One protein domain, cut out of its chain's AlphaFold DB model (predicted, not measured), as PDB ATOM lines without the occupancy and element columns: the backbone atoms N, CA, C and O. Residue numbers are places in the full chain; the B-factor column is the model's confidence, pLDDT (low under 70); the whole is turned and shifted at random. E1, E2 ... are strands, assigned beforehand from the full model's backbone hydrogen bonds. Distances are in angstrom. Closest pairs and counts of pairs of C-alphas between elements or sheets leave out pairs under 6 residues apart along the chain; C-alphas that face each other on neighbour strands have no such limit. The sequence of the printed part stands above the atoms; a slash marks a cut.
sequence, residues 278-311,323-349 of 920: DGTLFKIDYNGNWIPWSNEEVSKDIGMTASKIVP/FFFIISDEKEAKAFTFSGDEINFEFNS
ATOM      1  N   ASP A 278     -44.743 -32.857 -11.675       95.06
ATOM      2  CA  ASP A 278     -44.924 -32.778 -10.224       95.06
ATOM      3  C   ASP A 278     -45.338 -34.118  -9.591       95.06
ATOM      4  O   ASP A 278     -45.569 -34.166  -8.387       95.06
ATOM      5  N   GLY A 279     -45.418 -35.194 -10.383       94.38
ATOM      6  CA  GLY A 279     -45.856 -36.510  -9.930       94.38
ATOM      7  C   GLY A 279     -47.372 -36.666  -9.852       94.38
ATOM      8  O   GLY A 279     -47.860 -37.604  -9.228       94.38
ATOM      9  N   THR A 280     -48.144 -35.782 -10.484       95.88
ATOM     10  CA  THR A 280     -49.602 -35.926 -10.561       95.88
ATOM     11  C   THR A 280     -50.022 -36.762 -11.774       95.88
ATOM     12  O   THR A 280     -49.614 -36.485 -12.901       95.88
ATOM     13  N   LEU A 281     -50.909 -37.738 -11.569       95.50
ATOM     14  CA  LEU A 281     -51.574 -38.514 -12.614       95.50
ATOM     15  C   LEU A 281     -53.026 -38.090 -12.831       95.50
ATOM     16  O   LEU A 281     -53.812 -37.979 -11.887       95.50
ATOM     17  N   PHE A 282     -53.429 -38.010 -14.094       95.94
ATOM     18  CA  PHE A 282     -54.810 -37.790 -14.513       95.94
ATOM     19  C   PHE A 282     -55.317 -38.916 -15.412       95.94
ATOM     20  O   PHE A 282     -54.560 -39.461 -16.216       95.94
ATOM     21  N   LYS A 283     -56.622 -39.198 -15.326       94.81
ATOM     22  CA  LYS A 283     -57.355 -40.026 -16.291       94.81
ATOM     23  C   LYS A 283     -58.290 -39.147 -17.119       94.81
ATOM     24  O   LYS A 283     -58.977 -38.273 -16.578       94.81
ATOM     25  N   ILE A 284     -58.321 -39.381 -18.424       95.44
ATOM     26  CA  ILE A 284     -59.148 -38.640 -19.376       95.44
ATOM     27  C   ILE A 284     -59.922 -39.636 -20.240       95.44
ATOM     28  O   ILE A 284     -59.354 -40.634 -20.689       95.44
ATOM     29  N   ASP A 285     -61.209 -39.371 -20.461       93.19
ATOM     30  CA  ASP A 285     -62.019 -40.130 -21.415       93.19
ATOM     31  C   ASP A 285     -61.727 -39.707 -22.866       93.19
ATOM     32  O   ASP A 285     -61.026 -38.733 -23.141       93.19
ATOM     33  N   TYR A 286     -62.307 -40.436 -23.813       90.75
ATOM     34  CA  TYR A 286     -62.183 -40.161 -25.244       90.75
ATOM     35  C   TYR A 286     -62.755 -38.805 -25.697       90.75
ATOM     36  O   TYR A 286     -62.462 -38.375 -26.808       90.75
ATOM     37  N   ASN A 287     -63.537 -38.110 -24.863       92.88
ATOM     38  CA  ASN A 287     -64.059 -36.766 -25.139       92.88
ATOM     39  C   ASN A 287     -63.204 -35.656 -24.496       92.88
ATOM     40  O   ASN A 287     -63.571 -34.481 -24.561       92.88
ATOM     41  N   GLY A 288     -62.106 -36.001 -23.817       94.12
ATOM     42  CA  GLY A 288     -61.287 -35.036 -23.089       94.12
ATOM     43  C   GLY A 288     -61.810 -34.701 -21.684       94.12
ATOM     44  O   GLY A 288     -61.259 -33.816 -21.014       94.12
ATOM     45  N   ASN A 289     -62.852 -35.379 -21.193       95.19
ATOM     46  CA  ASN A 289     -63.382 -35.171 -19.845       95.19
ATOM     47  C   ASN A 289     -62.517 -35.878 -18.806       95.19
ATOM     48  O   ASN A 289     -61.903 -36.908 -19.064       95.19
ATOM     49  N   TRP A 290     -62.473 -35.319 -17.601       93.94
ATOM     50  CA  TRP A 290     -61.789 -35.960 -16.487       93.94
ATOM     51  C   TRP A 290     -62.529 -37.216 -16.032       93.94
ATOM     52  O   TRP A 290     -63.738 -37.164 -15.810       93.94
ATOM     53  N   ILE A 291     -61.784 -38.297 -15.812       91.56
ATOM     54  CA  ILE A 291     -62.291 -39.493 -15.147       91.56
ATOM     55  C   ILE A 291     -61.746 -39.499 -13.715       91.56
ATOM     56  O   ILE A 291     -60.528 -39.547 -13.531       91.56
ATOM     57  N   PRO A 292     -62.605 -39.458 -12.688       87.56
ATOM     58  CA  PRO A 292     -62.146 -39.551 -11.311       87.56
ATOM     59  C   PRO A 292     -61.463 -40.902 -11.009       87.56
ATOM     60  O   PRO A 292     -61.843 -41.955 -11.527       87.56
ATOM     61  N   TRP A 293     -60.439 -40.884 -10.155       82.44
ATOM     62  CA  TRP A 293     -59.818 -42.077  -9.561       82.44
ATOM     63  C   TRP A 293     -60.741 -42.733  -8.534       82.44
ATOM     64  O   TRP A 293     -60.885 -43.951  -8.511       82.44
ATOM     65  N   SER A 294     -61.409 -41.904  -7.735       82.75
ATOM     66  CA  SER A 294     -62.430 -42.257  -6.745       82.75
ATOM     67  C   SER A 294     -63.489 -41.149  -6.702       82.75
ATOM     68  O   SER A 294     -63.294 -40.118  -7.337       82.75
ATOM     69  N   ASN A 295     -64.591 -41.312  -5.956       74.81
ATOM     70  CA  ASN A 295     -65.769 -40.420  -5.989       74.81
ATOM     71  C   ASN A 295     -65.499 -38.898  -5.912       74.81
ATOM     72  O   ASN A 295     -66.380 -38.128  -6.287       74.81
ATOM     73  N   GLU A 296     -64.323 -38.447  -5.461       76.56
ATOM     74  CA  GLU A 296     -63.972 -37.021  -5.383       76.56
ATOM     75  C   GLU A 296     -62.568 -36.666  -5.919       76.56
ATOM     76  O   GLU A 296     -62.250 -35.485  -6.065       76.56
ATOM     77  N   GLU A 297     -61.724 -37.647  -6.252       86.75
ATOM     78  CA  GLU A 297     -60.316 -37.408  -6.598       86.75
ATOM     79  C   GLU A 297     -60.099 -37.476  -8.117       86.75
ATOM     80  O   GLU A 297     -60.110 -38.546  -8.719       86.75
ATOM     81  N   VAL A 298     -59.906 -36.319  -8.756       84.62
ATOM     82  CA  VAL A 298     -59.686 -36.207 -10.216       84.62
ATOM     83  C   VAL A 298     -58.229 -36.478 -10.616       84.62
ATOM     84  O   VAL A 298     -57.933 -36.772 -11.775       84.62
ATOM     85  N   SER A 299     -57.313 -36.409  -9.655       89.75
ATOM     86  CA  SER A 299     -55.876 -36.523  -9.866       89.75
ATOM     87  C   SER A 299     -55.225 -37.309  -8.742       89.75
ATOM     88  O   SER A 299     -55.581 -37.077  -7.594       89.75
ATOM     89  N   LYS A 300     -54.242 -38.152  -9.047       90.00
ATOM     90  CA  LYS A 300     -53.530 -38.957  -8.052       90.00
ATOM     91  C   LYS A 300     -52.069 -38.525  -7.970       90.00
ATOM     92  O   LYS A 300     -51.381 -38.572  -8.981       90.00
ATOM     93  N   ASP A 301     -51.597 -38.135  -6.792       93.06
ATOM     94  CA  ASP A 301     -50.161 -37.943  -6.546       93.06
ATOM     95  C   ASP A 301     -49.494 -39.312  -6.332       93.06
ATOM     96  O   ASP A 301     -49.914 -40.087  -5.467       93.06
ATOM     97  N   ILE A 302     -48.487 -39.623  -7.148       91.00
ATOM     98  CA  ILE A 302     -47.717 -40.877  -7.082       91.00
ATOM     99  C   ILE A 302     -46.377 -40.725  -6.350       91.00
ATOM    100  O   ILE A 302     -45.668 -41.716  -6.145       91.00
ATOM    101  N   GLY A 303     -46.019 -39.502  -5.945       90.44
ATOM    102  CA  GLY A 303     -44.792 -39.201  -5.211       90.44
ATOM    103  C   GLY A 303     -43.502 -39.379  -6.018       90.44
ATOM    104  O   GLY A 303     -42.435 -39.474  -5.418       90.44
ATOM    105  N   MET A 304     -43.587 -39.456  -7.350       89.88
ATOM    106  CA  MET A 304     -42.438 -39.542  -8.259       89.88
ATOM    107  C   MET A 304     -42.760 -38.929  -9.621       89.88
ATOM    108  O   MET A 304     -43.910 -38.936 -10.051       89.88
ATOM    109  N   THR A 305     -41.741 -38.454 -10.332       92.56
ATOM    110  CA  THR A 305     -41.881 -38.043 -11.735       92.56
ATOM    111  C   THR A 305     -41.946 -39.279 -12.623       92.56
ATOM    112  O   THR A 305     -41.077 -40.140 -12.535       92.56
ATOM    113  N   ALA A 306     -42.951 -39.374 -13.492       89.81
ATOM    114  CA  ALA A 306     -43.061 -40.472 -14.448       89.81
ATOM    115  C   ALA A 306     -42.362 -40.114 -15.763       89.81
ATOM    116  O   ALA A 306     -42.810 -39.202 -16.454       89.81
ATOM    117  N   SER A 307     -41.329 -40.856 -16.141       88.81
ATOM    118  CA  SER A 307     -40.727 -40.809 -17.478       88.81
ATOM    119  C   SER A 307     -41.471 -41.706 -18.467       88.81
ATOM    120  O   SER A 307     -41.540 -41.421 -19.659       88.81
ATOM    121  N   LYS A 308     -42.087 -42.788 -17.972       89.12
ATOM    122  CA  LYS A 308     -42.865 -43.720 -18.794       89.12
ATOM    123  C   LYS A 308     -43.997 -44.357 -18.002       89.12
ATOM    124  O   LYS A 308     -43.840 -44.709 -16.835       89.12
ATOM    125  N   ILE A 309     -45.124 -44.568 -18.675       91.00
ATOM    126  CA  ILE A 309     -46.265 -45.327 -18.158       91.00
ATOM    127  C   ILE A 309     -46.425 -46.583 -19.020       91.00
ATOM    128  O   ILE A 309     -46.657 -46.492 -20.226       91.00
ATOM    129  N   VAL A 310     -46.318 -47.761 -18.405       86.88
ATOM    130  CA  VAL A 310     -46.412 -49.059 -19.084       86.88
ATOM    131  C   VAL A 310     -47.619 -49.833 -18.545       86.88
ATOM    132  O   VAL A 310     -47.555 -50.365 -17.434       86.88
ATOM    133  N   PRO A 311     -48.729 -49.929 -19.296       84.31
ATOM    134  CA  PRO A 311     -49.866 -50.737 -18.881       84.31
ATOM    135  C   PRO A 311     -49.495 -52.223 -18.935       84.31
ATOM    136  O   PRO A 311     -48.856 -52.681 -19.888       84.31
ATOM    137  N   PHE A 323     -52.966 -53.593 -13.785       83.69
ATOM    138  CA  PHE A 323     -52.107 -52.582 -13.164       83.69
ATOM    139  C   PHE A 323     -51.254 -51.910 -14.235       83.69
ATOM    140  O   PHE A 323     -51.161 -52.376 -15.375       83.69
ATOM    141  N   PHE A 324     -50.624 -50.803 -13.885       86.81
ATOM    142  CA  PHE A 324     -49.655 -50.141 -14.742       86.81
ATOM    143  C   PHE A 324     -48.383 -49.879 -13.954       86.81
ATOM    144  O   PHE A 324     -48.418 -49.637 -12.748       86.81
ATOM    145  N   PHE A 325     -47.257 -49.953 -14.650       87.69
ATOM    146  CA  PHE A 325     -45.978 -49.534 -14.117       87.69
ATOM    147  C   PHE A 325     -45.733 -48.080 -14.476       87.69
ATOM    148  O   PHE A 325     -45.965 -47.655 -15.610       87.69
ATOM    149  N   ILE A 326     -45.219 -47.346 -13.508       86.50
ATOM    150  CA  ILE A 326     -44.666 -46.019 -13.688       86.50
ATOM    151  C   ILE A 326     -43.173 -46.143 -13.487       86.50
ATOM    152  O   ILE A 326     -42.732 -46.653 -12.459       86.50
ATOM    153  N   ILE A 327     -42.423 -45.700 -14.481       87.81
ATOM    154  CA  ILE A 327     -40.967 -45.660 -14.448       87.81
ATOM    155  C   ILE A 327     -40.577 -44.190 -14.321       87.81
ATOM    156  O   ILE A 327     -41.159 -43.359 -15.019       87.81
ATOM    157  N   SER A 328     -39.644 -43.869 -13.428       87.38
ATOM    158  CA  SER A 328     -39.118 -42.516 -13.238       87.38
ATOM    159  C   SER A 328     -37.814 -42.284 -14.002       87.38
ATOM    160  O   SER A 328     -37.142 -43.228 -14.426       87.38
ATOM    161  N   ASP A 329     -37.419 -41.017 -14.150       80.38
ATOM    162  CA  ASP A 329     -36.097 -40.643 -14.688       80.38
ATOM    163  C   ASP A 329     -34.945 -41.155 -13.801       80.38
ATOM    164  O   ASP A 329     -33.840 -41.417 -14.275       80.38
ATOM    165  N   GLU A 330     -35.218 -41.360 -12.510       82.69
ATOM    166  CA  GLU A 330     -34.282 -41.939 -11.539       82.69
ATOM    167  C   GLU A 330     -34.237 -43.477 -11.607       82.69
ATOM    168  O   GLU A 330     -33.570 -44.116 -10.797       82.69
ATOM    169  N   LYS A 331     -34.898 -44.075 -12.612       80.56
ATOM    170  CA  LYS A 331     -35.004 -45.526 -12.843       80.56
ATOM    171  C   LYS A 331     -35.729 -46.282 -11.728       80.56
ATOM    172  O   LYS A 331     -35.590 -47.501 -11.621       80.56
ATOM    173  N   GLU A 332     -36.529 -45.589 -10.926       81.19
ATOM    174  CA  GLU A 332     -37.455 -46.240 -10.005       81.19
ATOM    175  C   GLU A 332     -38.665 -46.746 -10.790       81.19
ATOM    176  O   GLU A 332     -39.146 -46.073 -11.701       81.19
ATOM    177  N   ALA A 333     -39.168 -47.927 -10.440       82.00
ATOM    178  CA  ALA A 333     -40.393 -48.465 -11.012       82.00
ATOM    179  C   ALA A 333     -41.391 -48.764  -9.895       82.00
ATOM    180  O   ALA A 333     -41.102 -49.542  -8.985       82.00
ATOM    181  N   LYS A 334     -42.581 -48.171  -9.985       88.88
ATOM    182  CA  LYS A 334     -43.713 -48.454  -9.098       88.88
ATOM    183  C   LYS A 334     -44.874 -49.012  -9.893       88.88
ATOM    184  O   LYS A 334     -45.084 -48.633 -11.040       88.88
ATOM    185  N   ALA A 335     -45.640 -49.899  -9.279       86.38
ATOM    186  CA  ALA A 335     -46.856 -50.418  -9.875       86.38
ATOM    187  C   ALA A 335     -48.078 -49.854  -9.166       86.38
ATOM    188  O   ALA A 335     -48.093 -49.748  -7.943       86.38
ATOM    189  N   PHE A 336     -49.109 -49.533  -9.933       87.69
ATOM    190  CA  PHE A 336     -50.359 -48.992  -9.417       87.69
ATOM    191  C   PHE A 336     -51.546 -49.746 -10.006       87.69
ATOM    192  O   PHE A 336     -51.547 -50.119 -11.182       87.69
ATOM    193  N   THR A 337     -52.573 -49.963  -9.190       87.44
ATOM    194  CA  THR A 337     -53.892 -50.392  -9.662       87.44
ATOM    195  C   THR A 337     -54.611 -49.230 -10.359       87.44
ATOM    196  O   THR A 337     -54.275 -48.060 -10.173       87.44
ATOM    197  N   PHE A 338     -55.680 -49.517 -11.106       81.62
ATOM    198  CA  PHE A 338     -56.529 -48.471 -11.708       81.62
ATOM    199  C   PHE A 338     -57.366 -47.661 -10.708       81.62
ATOM    200  O   PHE A 338     -57.841 -46.575 -11.051       81.62
ATOM    201  N   SER A 339     -57.510 -48.142  -9.469       82.62
ATOM    202  CA  SER A 339     -58.016 -47.341  -8.345       82.62
ATOM    203  C   SER A 339     -56.976 -46.341  -7.820       82.62
ATOM    204  O   SER A 339     -57.313 -45.471  -7.020       82.62
ATOM    205  N   GLY A 340     -55.728 -46.416  -8.296       82.50
ATOM    206  CA  GLY A 340     -54.622 -45.568  -7.862       82.50
ATOM    207  C   GLY A 340     -53.940 -46.069  -6.588       82.50
ATOM    208  O   GLY A 340     -53.260 -45.286  -5.927       82.50
ATOM    209  N   ASP A 341     -54.126 -47.337  -6.217       87.50
ATOM    210  CA  ASP A 341     -53.441 -47.941  -5.076       87.50
ATOM    211  C   ASP A 341     -52.064 -48.448  -5.515       87.50
ATOM    212  O   ASP A 341     -51.943 -49.171  -6.507       87.50
ATOM    213  N   GLU A 342     -51.015 -48.066  -4.784       89.62
ATOM    214  CA  GLU A 342     -49.658 -48.568  -5.018       89.62
ATOM    215  C   GLU A 342     -49.590 -50.060  -4.657       89.62
ATOM    216  O   GLU A 342     -49.977 -50.481  -3.563       89.62
ATOM    217  N   ILE A 343     -49.091 -50.872  -5.588       86.94
ATOM    218  CA  ILE A 343     -48.855 -52.297  -5.390       86.94
ATOM    219  C   ILE A 343     -47.407 -52.462  -4.941       86.94
ATOM    220  O   ILE A 343     -46.473 -52.348  -5.736       86.94
ATOM    221  N   ASN A 344     -47.226 -52.783  -3.662       80.69
ATOM    222  CA  ASN A 344     -45.926 -53.172  -3.138       80.69
ATOM    223  C   ASN A 344     -45.588 -54.579  -3.631       80.69
ATOM    224  O   ASN A 344     -46.046 -55.576  -3.072       80.69
ATOM    225  N   PHE A 345     -44.775 -54.666  -4.677       65.81
ATOM    226  CA  PHE A 345     -44.094 -55.909  -4.993       65.81
ATOM    227  C   PHE A 345     -42.889 -56.044  -4.059       65.81
ATOM    228  O   PHE A 345     -41.953 -55.250  -4.132       65.81
ATOM    229  N   GLU A 346     -42.877 -57.066  -3.202       42.03
ATOM    230  CA  GLU A 346     -41.642 -57.521  -2.556       42.03
ATOM    231  C   GLU A 346     -40.753 -58.181  -3.624       42.03
ATOM    232  O   GLU A 346     -40.652 -59.403  -3.729       42.03
ATOM    233  N   PHE A 347     -40.147 -57.372  -4.496       42.69
ATOM    234  CA  PHE A 347     -39.108 -57.862  -5.388       42.69
ATOM    235  C   PHE A 347     -37.871 -58.184  -4.552       42.69
ATOM    236  O   PHE A 347     -37.323 -57.326  -3.863       42.69
ATOM    237  N   ASN A 348     -37.398 -59.428  -4.651       33.66
ATOM    238  CA  ASN A 348     -36.019 -59.749  -4.311       33.66
ATOM    239  C   ASN A 348     -35.142 -58.874  -5.221       33.66
ATOM    240  O   ASN A 348     -35.251 -58.974  -6.446       33.66
ATOM    241  N   SER A 349     -34.336 -57.990  -4.633       35.00
ATOM    242  CA  SER A 349     -33.610 -56.888  -5.290       35.00
ATOM    243  C   SER A 349     -32.678 -57.294  -6.444       35.00
ATOM    244  O   SER A 349     -32.166 -56.431  -7.143       35.00
TER     245      SER A 349
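AT A GLANCE: This is residues 278 to 311 and 323 to 349 of the 920 residues of an uncharacterized protein of Theionarchaea archaeon (strain DG-70-1) (UniProt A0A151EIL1). Little regular structure is present: a two-stranded hairpin, E1 and E2, with its long loop makes one end of an elongated shape, and a small antiparallel sheet, E3 - E4 - E5, with the tail makes the other. The 61 printed residues hold five named strands, E1 to E5 along the chain, and no named helix; the class is all strand, with 22 residues in named elements. The whole is only just compact, close to loose, with a radius of gyration of the C-alphas of 12.4 A and spans of 40 by 21 by 19 A.

IN THESE COORDINATES: E1, residues 280 to 284, 13.3 A long, begins at C-alpha 280 (-49.602, -35.926, -10.561). E2 is residues 299 to 301, 6.8 A; E3, 308 to 311, 9.9 A; E4, 323 to 327, 13.2 A. E5, residues 333 to 337, 13.7 A, ends at C-alpha 337 (-53.892, -50.392, -9.662).

HOW THE PARTS SIT: E1 and E2 form an antiparallel hairpin at 154 degrees, N 281 and O 300 within hydrogen-bond range at 2.8 A. E2 and E3 are apart. Inner strand E4 is antiparallel to E3, N 310 and O 325 within range at 2.8 A, and forms a hairpin with E5, N 326 and O 334 at 2.8 A.

THE WHOLE: The farthest C-alphas, Asn 287 and Asn 348, are 41.8 A apart. Residues 312 to 322 are not printed, with 6.4 A between C-alphas 311 and 323. The link from E1 to E2 is long. Residues 345 to 349 have pLDDT under 70.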